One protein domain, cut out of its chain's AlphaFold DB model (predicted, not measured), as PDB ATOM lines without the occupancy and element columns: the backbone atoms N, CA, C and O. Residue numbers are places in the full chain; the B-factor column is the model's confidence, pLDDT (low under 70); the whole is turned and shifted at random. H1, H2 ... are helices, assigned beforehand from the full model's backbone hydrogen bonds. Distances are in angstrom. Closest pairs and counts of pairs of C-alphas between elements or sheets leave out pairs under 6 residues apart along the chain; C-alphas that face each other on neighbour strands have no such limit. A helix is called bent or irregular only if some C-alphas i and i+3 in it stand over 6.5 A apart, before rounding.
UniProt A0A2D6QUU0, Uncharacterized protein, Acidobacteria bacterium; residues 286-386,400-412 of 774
ATOM      1  N   TYR A 286     137.363 100.193  91.634       95.44
ATOM      2  CA  TYR A 286     137.764 101.309  92.484       95.44
ATOM      3  C   TYR A 286     137.204 101.179  93.896       95.44
ATOM      4  O   TYR A 286     136.178 100.527  94.128       95.44
ATOM      5  N   SER A 287     137.896 101.835  94.828       95.19
ATOM      6  CA  SER A 287     137.499 101.904  96.228       95.19
ATOM      7  C   SER A 287     136.679 103.163  96.470       95.19
ATOM      8  O   SER A 287     137.121 104.267  96.145       95.19
ATOM      9  N   ALA A 288     135.503 102.985  97.059       95.25
ATOM     10  CA  ALA A 288     134.669 104.043  97.601       95.25
ATOM     11  C   ALA A 288     135.302 104.665  98.859       95.25
ATOM     12  O   ALA A 288     135.884 103.968  99.695       95.25
ATOM     13  N   PHE A 289     135.130 105.975  99.016       94.19
ATOM     14  CA  PHE A 289     135.620 106.774 100.135       94.19
ATOM     15  C   PHE A 289     134.843 106.444 101.410       94.19
ATOM     16  O   PHE A 289     133.627 106.627 101.464       94.19
ATOM     17  N   ARG A 290     135.514 105.942 102.451       90.31
ATOM     18  CA  ARG A 290     134.856 105.534 103.704       90.31
ATOM     19  C   ARG A 290     134.526 106.729 104.592       90.31
ATOM     20  O   ARG A 290     135.260 107.025 105.527       90.31
ATOM     21  N   VAL A 291     133.375 107.345 104.336       89.19
ATOM     22  CA  VAL A 291     132.797 108.414 105.162       89.19
ATOM     23  C   VAL A 291     131.545 107.870 105.868       89.19
ATOM     24  O   VAL A 291     130.443 107.889 105.323       89.19
ATOM     25  N   ARG A 292     131.731 107.248 107.042       79.94
ATOM     26  CA  ARG A 292     130.699 106.463 107.748       79.94
ATOM     27  C   ARG A 292     129.813 107.336 108.631       79.94
ATOM     28  O   ARG A 292     130.289 107.998 109.536       79.94
ATOM     29  N   GLN A 293     128.502 107.221 108.488       74.62
ATOM     30  CA  GLN A 293     127.577 108.031 109.285       74.62
ATOM     31  C   GLN A 293     127.653 107.689 110.788       74.62
ATOM     32  O   GLN A 293     127.749 106.515 111.162       74.62
ATOM     33  N   LEU A 294     127.528 108.703 111.654       68.19
ATOM     34  CA  LEU A 294     127.601 108.587 113.129       68.19
ATOM     35  C   LEU A 294     126.726 107.478 113.742       68.19
ATOM     36  O   LEU A 294     127.082 106.875 114.755       68.19
ATOM     37  N   HIS A 295     125.578 107.179 113.131       65.50
ATOM     38  CA  HIS A 295     124.622 106.188 113.633       65.50
ATOM     39  C   HIS A 295     124.972 104.733 113.261       65.50
ATOM     40  O   HIS A 295     124.239 103.808 113.629       65.50
ATOM     41  N   GLU A 296     126.076 104.483 112.546       71.06
ATOM     42  CA  GLU A 296     126.541 103.123 112.275       71.06
ATOM     43  C   GLU A 296     126.938 102.395 113.570       71.06
ATOM     44  O   GLU A 296     127.746 102.883 114.355       71.06
ATOM     45  N   LYS A 297     126.429 101.169 113.775       73.44
ATOM     46  CA  LYS A 297     126.558 100.405 115.037       73.44
ATOM     47  C   LYS A 297     127.975 100.362 115.625       73.44
ATOM     48  O   LYS A 297     128.123 100.464 116.837       73.44
ATOM     49  N   LYS A 298     129.007 100.164 114.794       74.06
ATOM     50  CA  LYS A 298     130.402 100.064 115.264       74.06
ATOM     51  C   LYS A 298     130.939 101.407 115.760       74.06
ATOM     52  O   LYS A 298     131.589 101.443 116.795       74.06
ATOM     53  N   LEU A 299     130.653 102.480 115.029       76.31
ATOM     54  CA  LEU A 299     131.066 103.832 115.389       76.31
ATOM     55  C   LEU A 299     130.272 104.330 116.600       76.31
ATOM     56  O   LEU A 299     130.869 104.792 117.562       76.31
ATOM     57  N   LYS A 300     128.955 104.091 116.615       79.94
ATOM     58  CA  LYS A 300     128.083 104.380 117.757       79.94
ATOM     59  C   LYS A 300     128.586 103.730 119.048       79.94
ATOM     60  O   LYS A 300     128.625 104.398 120.069       79.94
ATOM     61  N   LYS A 301     129.017 102.460 119.003       81.75
ATOM     62  CA  LYS A 301     129.598 101.778 120.173       81.75
ATOM     63  C   LYS A 301     130.875 102.449 120.682       81.75
ATOM     64  O   LYS A 301     131.000 102.600 121.884       81.75
ATOM     65  N   ARG A 302     131.777 102.861 119.781       81.00
ATOM     66  CA  ARG A 302     133.026 103.560 120.142       81.00
ATOM     67  C   ARG A 302     132.787 104.964 120.702       81.00
ATOM     68  O   ARG A 302     133.509 105.410 121.578       81.00
ATOM     69  N   ILE A 303     131.762 105.650 120.200       83.69
ATOM     70  CA  ILE A 303     131.323 106.934 120.756       83.69
ATOM     71  C   ILE A 303     130.741 106.718 122.160       83.69
ATOM     72  O   ILE A 303     131.083 107.435 123.091       83.69
ATOM     73  N   GLN A 304     129.896 105.696 122.333       85.56
ATOM     74  CA  GLN A 304     129.287 105.363 123.625       85.56
ATOM     75  C   GLN A 304     130.298 104.879 124.676       85.56
ATOM     76  O   GLN A 304     130.060 105.094 125.858       85.56
ATOM     77  N   SER A 305     131.402 104.242 124.272       85.56
ATOM     78  CA  SER A 305     132.500 103.861 125.173       85.56
ATOM     79  C   SER A 305     133.458 105.009 125.498       85.56
ATOM     80  O   SER A 305     134.341 104.823 126.327       85.56
ATOM     81  N   GLY A 306     133.307 106.181 124.866       82.56
ATOM     82  CA  GLY A 306     134.211 107.320 125.044       82.56
ATOM     83  C   GLY A 306     135.532 107.214 124.272       82.56
ATOM     84  O   GLY A 306     136.363 108.109 124.376       82.56
ATOM     85  N   ASP A 307     135.723 106.175 123.450       81.81
ATOM     86  CA  ASP A 307     136.947 105.986 122.654       81.81
ATOM     87  C   ASP A 307     137.119 107.059 121.564       81.81
ATOM     88  O   ASP A 307     138.210 107.221 121.014       81.81
ATOM     89  N   VAL A 308     136.023 107.716 121.163       82.75
ATOM     90  CA  VAL A 308     136.005 108.758 120.128       82.75
ATOM     91  C   VAL A 308     134.944 109.812 120.445       82.75
ATOM     92  O   VAL A 308     133.785 109.478 120.685       82.75
ATOM     93  N   ASP A 309     135.315 111.089 120.357       86.25
ATOM     94  CA  ASP A 309     134.406 112.222 120.551       86.25
ATOM     95  C   ASP A 309     133.422 112.383 119.371       86.25
ATOM     96  O   ASP A 309     133.817 112.480 118.202       86.25
ATOM     97  N   MET A 310     132.124 112.445 119.682       86.25
ATOM     98  CA  MET A 310     131.047 112.597 118.699       86.25
ATOM     99  C   MET A 310     131.141 113.899 117.892       86.25
ATOM    100  O   MET A 310     130.920 113.872 116.681       86.25
ATOM    101  N   ASN A 311     131.470 115.022 118.532       88.12
ATOM    102  CA  ASN A 311     131.563 116.335 117.894       88.12
ATOM    103  C   ASN A 311     132.734 116.377 116.910       88.12
ATOM    104  O   ASN A 311     132.601 116.911 115.807       88.12
ATOM    105  N   ILE A 312     133.862 115.759 117.277       88.50
ATOM    106  CA  ILE A 312     135.020 115.636 116.386       88.50
ATOM    107  C   ILE A 312     134.637 114.813 115.153       88.50
ATOM    108  O   ILE A 312     134.842 115.263 114.026       88.50
ATOM    109  N   VAL A 313     134.028 113.639 115.334       87.31
ATOM    110  CA  VAL A 313     133.641 112.782 114.200       87.31
ATOM    111  C   VAL A 313     132.613 113.471 113.303       87.31
ATOM    112  O   VAL A 313     132.767 113.427 112.085       87.31
ATOM    113  N   ALA A 314     131.616 114.149 113.879       87.19
ATOM    114  CA  ALA A 314     130.609 114.901 113.131       87.19
ATOM    115  C   ALA A 314     131.239 116.013 112.277       87.19
ATOM    116  O   ALA A 314     130.906 116.165 111.099       87.19
ATOM    117  N   LYS A 315     132.193 116.757 112.853       90.81
ATOM    118  CA  LYS A 315     132.938 117.804 112.147       90.81
ATOM    119  C   LYS A 315     133.724 117.227 110.971       90.81
ATOM    120  O   LYS A 315     133.590 117.725 109.856       90.81
ATOM    121  N   TYR A 316     134.516 116.177 111.191       91.56
ATOM    122  CA  TYR A 316     135.303 115.572 110.114       91.56
ATOM    123  C   TYR A 316     134.429 114.895 109.048       91.56
ATOM    124  O   TYR A 316     134.776 114.964 107.873       91.56
ATOM    125  N   GLU A 317     133.299 114.282 109.420       90.50
ATOM    126  CA  GLU A 317     132.333 113.723 108.462       90.50
ATOM    127  C   GLU A 317     131.820 114.816 107.514       90.50
ATOM    128  O   GLU A 317     131.879 114.653 106.291       90.50
ATOM    129  N   LYS A 318     131.373 115.950 108.074       90.94
ATOM    130  CA  LYS A 318     130.888 117.104 107.305       90.94
ATOM    131  C   LYS A 318     131.963 117.634 106.352       90.94
ATOM    132  O   LYS A 318     131.708 117.736 105.154       90.94
ATOM    133  N   VAL A 319     133.173 117.867 106.862       94.50
ATOM    134  CA  VAL A 319     134.303 118.373 106.065       94.50
ATOM    135  C   VAL A 319     134.697 117.391 104.957       94.50
ATOM    136  O   VAL A 319     134.976 117.811 103.838       94.50
ATOM    137  N   CYS A 320     134.677 116.078 105.211       94.69
ATOM    138  CA  CYS A 320     134.951 115.082 104.172       94.69
ATOM    139  C   CYS A 320     133.923 115.143 103.034       94.69
ATOM    140  O   CYS A 320     134.308 115.079 101.868       94.69
ATOM    141  N   HIS A 321     132.630 115.273 103.350       93.31
ATOM    142  CA  HIS A 321     131.587 115.418 102.331       93.31
ATOM    143  C   HIS A 321     131.727 116.721 101.532       93.31
ATOM    144  O   HIS A 321     131.622 116.690 100.306       93.31
ATOM    145  N   GLU A 322     131.979 117.845 102.205       94.81
ATOM    146  CA  GLU A 322     132.189 119.150 101.563       94.81
ATOM    147  C   GLU A 322     133.411 119.122 100.638       94.81
ATOM    148  O   GLU A 322     133.285 119.466  99.466       94.81
ATOM    149  N   ASN A 323     134.549 118.607 101.111       97.31
ATOM    150  CA  ASN A 323     135.780 118.518 100.323       97.31
ATOM    151  C   ASN A 323     135.648 117.583  99.120       97.31
ATOM    152  O   ASN A 323     136.134 117.910  98.041       97.31
ATOM    153  N   LEU A 324     134.991 116.428  99.270       96.75
ATOM    154  CA  LEU A 324     134.743 115.517  98.148       96.75
ATOM    155  C   LEU A 324     133.889 116.187  97.062       96.75
ATOM    156  O   LEU A 324     134.206 116.092  95.878       96.75
ATOM    157  N   ARG A 325     132.823 116.890  97.452       95.62
ATOM    158  CA  ARG A 325     131.959 117.605  96.501       95.62
ATOM    159  C   ARG A 325     132.661 118.806  95.878       95.62
ATOM    160  O   ARG A 325     132.541 118.995  94.676       95.62
ATOM    161  N   GLY A 326     133.420 119.564  96.667       96.88
ATOM    162  CA  GLY A 326     134.254 120.658  96.175       96.88
ATOM    163  C   GLY A 326     135.305 120.165  95.182       96.88
ATOM    164  O   GLY A 326     135.476 120.765  94.133       96.88
ATOM    165  N   TYR A 327     135.928 119.010  95.427       97.62
ATOM    166  CA  TYR A 327     136.845 118.380  94.471       97.62
ATOM    167  C   TYR A 327     136.165 117.982  93.159       97.62
ATOM    168  O   TYR A 327     136.743 118.152  92.092       97.62
ATOM    169  N   ALA A 328     134.932 117.474  93.216       94.75
ATOM    170  CA  ALA A 328     134.158 117.186  92.008       94.75
ATOM    171  C   ALA A 328     133.785 118.456  91.215       94.75
ATOM    172  O   ALA A 328     133.529 118.360  90.022       94.75
ATOM    173  N   ARG A 329     133.772 119.629  91.866       95.56
ATOM    174  CA  ARG A 329     133.602 120.953  91.242       95.56
ATOM    175  C   ARG A 329     134.929 121.674  90.969       95.56
ATOM    176  O   ARG A 329     134.917 122.848  90.626       95.56
ATOM    177  N   ASP A 330     136.057 120.988  91.160       94.81
ATOM    178  CA  ASP A 330     137.417 121.527  91.034       94.81
ATOM    179  C   ASP A 330     137.720 122.743  91.953       94.81
ATOM    180  O   ASP A 330     138.641 123.517  91.709       94.81
ATOM    181  N   GLU A 331     136.988 122.882  93.068       97.38
ATOM    182  CA  GLU A 331     137.142 123.941  94.088       97.38
ATOM    183  C   GLU A 331     138.173 123.587  95.177       97.38
ATOM    184  O   GLU A 331     138.686 124.460  95.876       97.38
ATOM    185  N   VAL A 332     138.460 122.294  95.368       97.00
ATOM    186  CA  VAL A 332     139.339 121.780  96.432       97.00
ATOM    187  C   VAL A 332     140.428 120.912  95.815       97.00
ATOM    188  O   VAL A 332     140.155 120.082  94.954       97.00
ATOM    189  N   SER A 333     141.677 121.065  96.266       97.44
ATOM    190  CA  SER A 333     142.803 120.294  95.726       97.44
ATOM    191  C   SER A 333     142.811 118.835  96.204       97.44
ATOM    192  O   SER A 333     142.379 118.509  97.311       97.44
ATOM    193  N   LEU A 334     143.383 117.942  95.387       96.56
ATOM    194  CA  LEU A 334     143.498 116.506  95.682       96.56
ATOM    195  C   LEU A 334     144.117 116.220  97.060       96.56
ATOM    196  O   LEU A 334     143.633 115.356  97.790       96.56
ATOM    197  N   ASN A 335     145.194 116.928  97.413       96.88
ATOM    198  CA  ASN A 335     145.917 116.687  98.662       96.88
ATOM    199  C   ASN A 335     145.049 117.013  99.884       96.88
ATOM    200  O   ASN A 335     144.999 116.209 100.809       96.88
ATOM    201  N   VAL A 336     144.288 118.114  99.838       97.06
ATOM    202  CA  VAL A 336     143.378 118.510 100.924       97.06
ATOM    203  C   VAL A 336     142.315 117.434 101.156       97.06
ATOM    204  O   VAL A 336     142.115 116.995 102.288       97.06
ATOM    205  N   VAL A 337     141.676 116.938 100.089       97.00
ATOM    206  CA  VAL A 337     140.681 115.856 100.194       97.00
ATOM    207  C   VAL A 337     141.296 114.605 100.819       97.00
ATOM    208  O   VAL A 337     140.726 114.026 101.746       97.00
ATOM    209  N   LEU A 338     142.463 114.180 100.324       97.00
ATOM    210  CA  LEU A 338     143.139 112.975 100.801       97.00
ATOM    211  C   LEU A 338     143.532 113.080 102.271       97.00
ATOM    212  O   LEU A 338     143.385 112.100 103.003       97.00
ATOM    213  N   ASP A 339     144.020 114.238 102.707       96.00
ATOM    214  CA  ASP A 339     144.433 114.460 104.087       96.00
ATOM    215  C   ASP A 339     143.242 114.347 105.039       96.00
ATOM    216  O   ASP A 339     143.311 113.570 105.994       96.00
ATOM    217  N   TYR A 340     142.118 115.004 104.735       96.06
ATOM    218  CA  TYR A 340     140.908 114.905 105.557       96.06
ATOM    219  C   TYR A 340     140.297 113.500 105.555       96.06
ATOM    220  O   TYR A 340     139.936 113.000 106.622       96.06
ATOM    221  N   LEU A 341     140.246 112.819 104.403       94.94
ATOM    222  CA  LEU A 341     139.773 111.431 104.335       94.94
ATOM    223  C   LEU A 341     140.635 110.492 105.180       94.94
ATOM    224  O   LEU A 341     140.103 109.648 105.898       94.94
ATOM    225  N   CYS A 342     141.962 110.631 105.112       93.38
ATOM    226  CA  CYS A 342     142.880 109.794 105.883       93.38
ATOM    227  C   CYS A 342     142.780 110.079 107.385       93.38
ATOM    228  O   CYS A 342     142.810 109.144 108.182       93.38
ATOM    229  N   GLN A 343     142.658 111.350 107.776       92.56
ATOM    230  CA  GLN A 343     142.467 111.734 109.175       92.56
ATOM    231  C   GLN A 343     141.158 111.156 109.722       92.56
ATOM    232  O   GLN A 343     141.163 110.489 110.755       92.56
ATOM    233  N   TYR A 344     140.057 111.314 108.986       91.44
ATOM    234  CA  TYR A 344     138.764 110.758 109.367       91.44
ATOM    235  C   TYR A 344     138.777 109.225 109.454       91.44
ATOM    236  O   TYR A 344     138.285 108.639 110.421       91.44
ATOM    237  N   GLU A 345     139.384 108.551 108.476       89.50
ATOM    238  CA  GLU A 345     139.482 107.095 108.485       89.50
ATOM    239  C   GLU A 345     140.299 106.591 109.685       89.50
ATOM    240  O   GLU A 345     139.879 105.629 110.327       89.50
ATOM    241  N   LYS A 346     141.398 107.272 110.043       89.19
ATOM    242  CA  LYS A 346     142.211 106.964 111.232       89.19
ATOM    243  C   LYS A 346     141.457 107.186 112.544       89.19
ATOM    244  O   LYS A 346     141.606 106.373 113.452       89.19
ATOM    245  N   LEU A 347     140.603 108.213 112.635       86.25
ATOM    246  CA  LEU A 347     139.725 108.413 113.801       86.25
ATOM    247  C   LEU A 347     138.802 107.196 114.011       86.25
ATOM    248  O   LEU A 347     138.633 106.692 115.126       86.25
ATOM    249  N   ILE A 348     138.237 106.662 112.924       83.44
ATOM    250  CA  ILE A 348     137.306 105.522 112.974       83.44
ATOM    251  C   ILE A 348     138.024 104.170 113.054       83.44
ATOM    252  O   ILE A 348     137.485 103.213 113.622       83.44
ATOM    253  N   SER A 349     139.212 104.062 112.476       83.75
ATOM    254  CA  SER A 349     139.986 102.832 112.371       83.75
ATOM    255  C   SER A 349     141.480 103.174 112.339       83.75
ATOM    256  O   SER A 349     142.028 103.361 111.254       83.75
ATOM    257  N   PRO A 350     142.165 103.208 113.498       81.81
ATOM    258  CA  PRO A 350     143.557 103.665 113.596       81.81
ATOM    259  C   PRO A 350     144.548 102.931 112.681       81.81
ATOM    260  O   PRO A 350     145.524 103.519 112.225       81.81
ATOM    261  N   SER A 351     144.281 101.660 112.368       84.56
ATOM    262  CA  SER A 351     145.102 100.828 111.479       84.56
ATOM    263  C   SER A 351     144.809 100.999 109.982       84.56
ATOM    264  O   SER A 351     145.388 100.290 109.158       84.56
ATOM    265  N   ALA A 352     143.885 101.883 109.598       82.62
ATOM    266  CA  ALA A 352     143.497 102.043 108.205       82.62
ATOM    267  C   ALA A 352     144.574 102.756 107.373       82.62
ATOM    268  O   ALA A 352     145.169 103.749 107.792       82.62
ATOM    269  N   ASN A 353     144.793 102.248 106.159       87.44
ATOM    270  CA  ASN A 353     145.717 102.817 105.185       87.44
ATOM    271  C   ASN A 353     145.107 102.745 103.776       87.44
ATOM    272  O   ASN A 353     145.418 101.841 102.995       87.44
ATOM    273  N   SER A 354     144.197 103.676 103.475       91.44
ATOM    274  CA  SER A 354     143.484 103.719 102.191       91.44
ATOM    275  C   SER A 354     143.941 104.841 101.248       91.44
ATOM    276  O   SER A 354     143.383 104.965 100.156       91.44
ATOM    277  N   ARG A 355     144.956 105.639 101.626       94.38
ATOM    278  CA  ARG A 355     145.360 106.869 100.910       94.38
ATOM    279  C   ARG A 355     145.578 106.646  99.417       94.38
ATOM    280  O   ARG A 355     145.012 107.378  98.613       94.38
ATOM    281  N   GLU A 356     146.351 105.626  99.049       95.00
ATOM    282  CA  GLU A 356     146.675 105.363  97.642       95.00
ATOM    283  C   GLU A 356     145.454 104.893  96.839       95.00
ATOM    284  O   GLU A 356     145.251 105.306  95.699       95.00
ATOM    285  N   TYR A 357     144.569 104.103  97.453       94.44
ATOM    286  CA  TYR A 357     143.319 103.700  96.809       94.44
ATOM    287  C   TYR A 357     142.409 104.906  96.558       94.44
ATOM    288  O   TYR A 357     141.835 105.016  95.477       94.44
ATOM    289  N   TYR A 358     142.299 105.823  97.525       95.88
ATOM    290  CA  TYR A 358     141.532 107.059  97.360       95.88
ATOM    291  C   TYR A 358     142.167 107.988  96.327       95.88
ATOM    292  O   TYR A 358     141.445 108.537  95.499       95.88
ATOM    293  N   ARG A 359     143.501 108.106  96.317       97.38
ATOM    294  CA  ARG A 359     144.246 108.895  95.328       97.38
ATOM    295  C   ARG A 359     143.946 108.410  93.915       97.38
ATOM    296  O   ARG A 359     143.555 109.217  93.079       97.38
ATOM    297  N   ARG A 360     144.050 107.099  93.677       96.62
ATOM    298  CA  ARG A 360     143.717 106.486  92.385       96.62
ATOM    299  C   ARG A 360     142.275 106.778  91.976       96.62
ATOM    300  O   ARG A 360     142.031 107.177  90.845       96.62
ATOM    301  N   THR A 361     141.322 106.596  92.891       96.75
ATOM    302  CA  THR A 361     139.905 106.862  92.612       96.75
ATOM    303  C   THR A 361     139.647 108.331  92.258       96.75
ATOM    304  O   THR A 361     138.909 108.593  91.313       96.75
ATOM    305  N   LEU A 362     140.240 109.280  92.990       97.38
ATOM    306  CA  LEU A 362     140.061 110.717  92.752       97.38
ATOM    307  C   LEU A 362     140.711 111.172  91.442       97.38
ATOM    308  O   LEU A 362     140.086 111.926  90.712       97.38
ATOM    309  N   LEU A 363     141.912 110.683  91.119       96.75
ATOM    310  CA  LEU A 363     142.599 111.019  89.866       96.75
ATOM    311  C   LEU A 363     141.863 110.485  88.634       96.75
ATOM    312  O   LEU A 363     141.715 111.193  87.644       96.75
ATOM    313  N   ASP A 364     141.384 109.241  88.696       96.38
ATOM    314  CA  ASP A 364     140.757 108.605  87.537       96.38
ATOM    315  C   ASP A 364     139.314 109.083  87.293       96.38
ATOM    316  O   ASP A 364     138.791 108.847  86.196       96.38
ATOM    317  N   LYS A 365     138.672 109.698  88.303       96.00
ATOM    318  CA  LYS A 365     137.265 110.151  88.329       96.00
ATOM    319  C   LYS A 365     136.298 109.184  87.604       96.00
ATOM    320  O   LYS A 365     135.568 109.585  86.696       96.00
ATOM    321  N   PRO A 366     136.263 107.878  87.950       96.38
ATOM    322  CA  PRO A 366     135.556 106.871  87.147       96.38
ATOM    323  C   PRO A 366     134.033 107.076  87.076       96.38
ATOM    324  O   PRO A 366     133.406 106.611  86.125       96.38
ATOM    325  N   TRP A 367     133.436 107.780  88.045       95.69
ATOM    326  CA  TRP A 367     132.003 108.092  88.049       95.69
ATOM    327  C   TRP A 367     131.604 109.090  86.959       95.69
ATOM    328  O   TRP A 367     130.504 108.976  86.432       95.69
ATOM    329  N   GLU A 368     132.490 110.007  86.564       95.69
ATOM    330  CA  GLU A 368     132.217 110.988  85.500       95.69
ATOM    331  C   GLU A 368     132.202 110.336  84.115       95.69
ATOM    332  O   GLU A 368     131.486 110.761  83.215       95.69
ATOM    333  N   LYS A 369     132.957 109.243  83.962       94.88
ATOM    334  CA  LYS A 369     133.047 108.460  82.722       94.88
ATOM    335  C   LYS A 369     131.889 107.473  82.556       94.88
ATOM    336  O   LYS A 369     131.747 106.865  81.496       94.88
ATOM    337  N   CYS A 370     131.081 107.256  83.595       95.25
ATOM    338  CA  CYS A 370     129.995 106.285  83.558       95.25
ATOM    339  C   CYS A 370     128.703 106.903  82.993       95.25
ATOM    340  O   CYS A 370     128.181 107.859  83.567       95.25
ATOM    341  N   PRO A 371     128.099 106.323  81.939       94.69
ATOM    342  CA  PRO A 371     126.892 106.878  81.334       94.69
ATOM    343  C   PRO A 371     125.598 106.584  82.115       94.69
ATOM    344  O   PRO A 371     124.529 107.033  81.693       94.69
ATOM    345  N   CYS A 372     125.658 105.823  83.216       95.69
ATOM    346  CA  CYS A 372     124.468 105.373  83.936       95.69
ATOM    347  C   CYS A 372     123.752 106.529  84.650       95.69
ATOM    348  O   CYS A 372     124.379 107.473  85.134       95.69
ATOM    349  N   ASN A 373     122.425 106.420  84.769       94.81
ATOM    350  CA  ASN A 373     121.591 107.468  85.361       94.81
ATOM    351  C   ASN A 373     122.024 107.831  86.794       94.81
ATOM    352  O   ASN A 373     122.004 108.993  87.183       94.81
ATOM    353  N   ILE A 374     122.497 106.846  87.564       95.62
ATOM    354  CA  ILE A 374     122.937 107.046  88.949       95.62
ATOM    355  C   ILE A 374     124.160 107.961  88.991       95.62
ATOM    356  O   ILE A 374     124.115 108.990  89.656       95.62
ATOM    357  N   CYS A 375     125.233 107.611  88.272       96.00
ATOM    358  CA  CYS A 375     126.465 108.402  88.271       96.00
ATOM    359  C   CYS A 375     126.227 109.810  87.715       96.00
ATOM    360  O   CYS A 375     126.732 110.769  88.289       96.00
ATOM    361  N   LYS A 376     125.393 109.945  86.674       95.00
ATOM    362  CA  LYS A 376     124.998 111.251  86.126       95.00
ATOM    363  C   LYS A 376     124.242 112.123  87.127       95.00
ATOM    364  O   LYS A 376     124.452 113.326  87.154       95.00
ATOM    365  N   THR A 377     123.374 111.524  87.943       93.44
ATOM    366  CA  THR A 377     122.504 112.281  88.857       93.44
ATOM    367  C   THR A 377     123.201 112.657  90.161       93.44
ATOM    368  O   THR A 377     123.024 113.769  90.643       93.44
ATOM    369  N   ILE A 378     123.967 111.736  90.759       93.69
ATOM    370  CA  ILE A 378     124.552 111.955  92.097       93.69
ATOM    371  C   ILE A 378     126.068 112.188  92.076       93.69
ATOM    372  O   ILE A 378     126.650 112.475  93.118       93.69
ATOM    373  N   GLY A 379     126.730 112.050  90.923       95.38
ATOM    374  CA  GLY A 379     128.161 112.309  90.778       95.38
ATOM    375  C   GLY A 379     129.011 111.561  91.807       95.38
ATOM    376  O   GLY A 379     128.825 110.363  92.042       95.38
ATOM    377  N   ILE A 380     129.927 112.284  92.458       95.81
ATOM    378  CA  ILE A 380     130.871 111.719  93.430       95.81
ATOM    379  C   ILE A 380     130.189 111.063  94.644       95.81
ATOM    380  O   ILE A 380     130.783 110.181  95.264       95.81
ATOM    381  N   ASP A 381     128.928 111.389  94.961       94.56
ATOM    382  CA  ASP A 381     128.204 110.758  96.073       94.56
ATOM    383  C   ASP A 381     128.023 109.238  95.873       94.56
ATOM    384  O   ASP A 381     127.913 108.501  96.857       94.56
ATOM    385  N   VAL A 382     128.077 108.719  94.636       95.12
ATOM    386  CA  VAL A 382     128.090 107.262  94.391       95.12
ATOM    387  C   VAL A 382     129.349 106.592  94.959       95.12
ATOM    388  O   VAL A 382     129.312 105.435  95.397       95.12
ATOM    389  N   MET A 383     130.458 107.334  95.002       95.38
ATOM    390  CA  MET A 383     131.752 106.884  95.509       95.38
ATOM    391  C   MET A 383     131.873 107.011  97.018       95.38
ATOM    392  O   MET A 383     132.860 106.549  97.576       95.38
ATOM    393  N   ILE A 384     130.893 107.590  97.705       93.69
ATOM    394  CA  ILE A 384     130.926 107.704  99.159       93.69
ATOM    395  C   ILE A 384     130.353 106.422  99.767       93.69
ATOM    396  O   ILE A 384     129.211 106.015  99.529       93.69
ATOM    397  N   PHE A 385     131.171 105.742 100.565       90.44
ATOM    398  CA  PHE A 385     130.742 104.645 101.417       90.44
ATOM    399  C   PHE A 385     130.193 105.238 102.718       90.44
ATOM    400  O   PHE A 385     130.926 105.392 103.694       90.44
ATOM    401  N   GLY A 386     128.901 105.565 102.703       80.94
ATOM    402  CA  GLY A 386     128.207 106.210 103.816       80.94
ATOM    403  C   GLY A 386     126.693 106.054 103.694       80.94
ATOM    404  O   GLY A 386     126.059 106.655 102.824       80.94
ATOM    405  N   TYR A 400     124.446  97.518  86.564       95.88
ATOM    406  CA  TYR A 400     124.438  98.137  85.234       95.88
ATOM    407  C   TYR A 400     125.731  97.858  84.461       95.88
ATOM    408  O   TYR A 400     125.684  97.297  83.369       95.88
ATOM    409  N   VAL A 401     126.891  98.176  85.045       94.62
ATOM    410  CA  VAL A 401     128.194  97.967  84.385       94.62
ATOM    411  C   VAL A 401     128.419  96.490  84.069       94.62
ATOM    412  O   VAL A 401     128.932  96.142  83.005       94.62
ATOM    413  N   PHE A 402     127.997  95.602  84.970       93.19
ATOM    414  CA  PHE A 402     128.077  94.168  84.740       93.19
ATOM    415  C   PHE A 402     127.210  93.707  83.557       93.19
ATOM    416  O   PHE A 402     127.678  92.932  82.720       93.19
ATOM    417  N   HIS A 403     125.970  94.190  83.464       93.75
ATOM    418  CA  HIS A 403     125.061  93.852  82.367       93.75
ATOM    419  C   HIS A 403     125.553  94.391  81.023       93.75
ATOM    420  O   HIS A 403     125.515  93.659  80.036       93.75
ATOM    421  N   GLU A 404     126.110  95.603  80.984       92.06
ATOM    422  CA  GLU A 404     126.732  96.159  79.775       92.06
ATOM    423  C   GLU A 404     127.941  95.333  79.320       92.06
ATOM    424  O   GLU A 404     128.041  94.977  78.142       92.06
ATOM    425  N   LYS A 405     128.811  94.919  80.253       89.88
ATOM    426  CA  LYS A 405     129.910  93.995  79.931       89.88
ATOM    427  C   LYS A 405     129.369  92.696  79.331       89.88
ATOM    428  O   LYS A 405     129.860  92.245  78.298       89.88
ATOM    429  N   LEU A 406     128.331  92.116  79.935       90.12
ATOM    430  CA  LEU A 406     127.702  90.890  79.444       90.12
ATOM    431  C   LEU A 406     127.093  91.057  78.043       90.12
ATOM    432  O   LEU A 406     127.217  90.146  77.225       90.12
ATOM    433  N   LYS A 407     126.473  92.205  77.735       89.50
ATOM    434  CA  LYS A 407     126.016  92.523  76.372       89.50
ATOM    435  C   LYS A 407     127.183  92.525  75.382       89.50
ATOM    436  O   LYS A 407     127.022  92.004  74.283       89.50
ATOM    437  N   GLY A 408     128.352  93.037  75.776       85.62
ATOM    438  CA  GLY A 408     129.589  92.935  74.994       85.62
ATOM    439  C   GLY A 408     129.981  91.484  74.698       85.62
ATOM    440  O   GLY A 408     130.142  91.118  73.537       85.62
ATOM    441  N   VAL A 409     130.012  90.626  75.725       84.00
ATOM    442  CA  VAL A 409     130.326  89.187  75.579       84.00
ATOM    443  C   VAL A 409     129.319  88.455  74.685       84.00
ATOM    444  O   VAL A 409     129.682  87.522  73.978       84.00
ATOM    445  N   ARG A 410     128.041  88.860  74.688       83.62
ATOM    446  CA  ARG A 410     127.007  88.290  73.800       83.62
ATOM    447  C   ARG A 410     127.172  88.680  72.335       83.62
ATOM    448  O   ARG A 410     126.628  87.987  71.488       83.62
ATOM    449  N   LYS A 411     127.844  89.798  72.045       80.62
ATOM    450  CA  LYS A 411     128.116  90.245  70.671       80.62
ATOM    451  C   LYS A 411     129.342  89.557  70.071       80.62
ATOM    452  O   LYS A 411     129.485  89.540  68.851       80.62
ATOM    453  N   MET A 412     130.235  89.020  70.904       76.12
ATOM    454  CA  MET A 412     131.350  88.204  70.433       76.12
ATOM    455  C   MET A 412     130.785  86.906  69.867       76.12
ATOM    456  O   MET A 412     130.318  86.087  70.633       76.12
TER     457      MET A 412
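This is residues 286 to 386 and 400 to 412 of the 774 residues of an uncharacterized protein of Acidobacteria bacterium (UniProt A0A2D6QUU0). A helical hairpin of H2 and H3 makes the core, with H4 folded back on H3, H5 on the last residues of H2 and H1 near the opposite end. Residues 402 to 412, mostly H6, stick out. The printed part has 114 residues with six named helices, H1 to H6, no named strand: all helix, 57 by 31 by 25 A, only just loose, close to compact, radius of gyration of the C-alphas 16.4 A.

H2, residues 310 to 328, runs 27.3 A from C-alpha 310 at (131.047, 112.597, 118.699). H3 is 334 to 348, 21.4 A; H4 355 to 364; H5 373 to 383, irregular, C-alphas 377 and 380 being 9.6 A apart; H1 297 to 304. H6, 400 to 411, ends at (128.116, 90.245, 70.671).

Hairpin H2 and H3 touch at a shallow tilt of 27 degrees, closest C-alphas Asn 323 and Val 337, 5.6 A. Hairpin H3 and H4 touch at Cys 342 and Arg 355, closest C-alphas, 6.3 A. H5 touches H2 residues 324 to 328 alone. H6 touches no helix. Every O i to N i+4 pair is within hydrogen-bond range except in H5, 3 of 7, with 4 of 8 O i to N i+3.

Residues 387 to 399 are not printed; C-alphas 386 and 400 are 20.6 A apart. Residues 294 to 295 have pLDDT under 70.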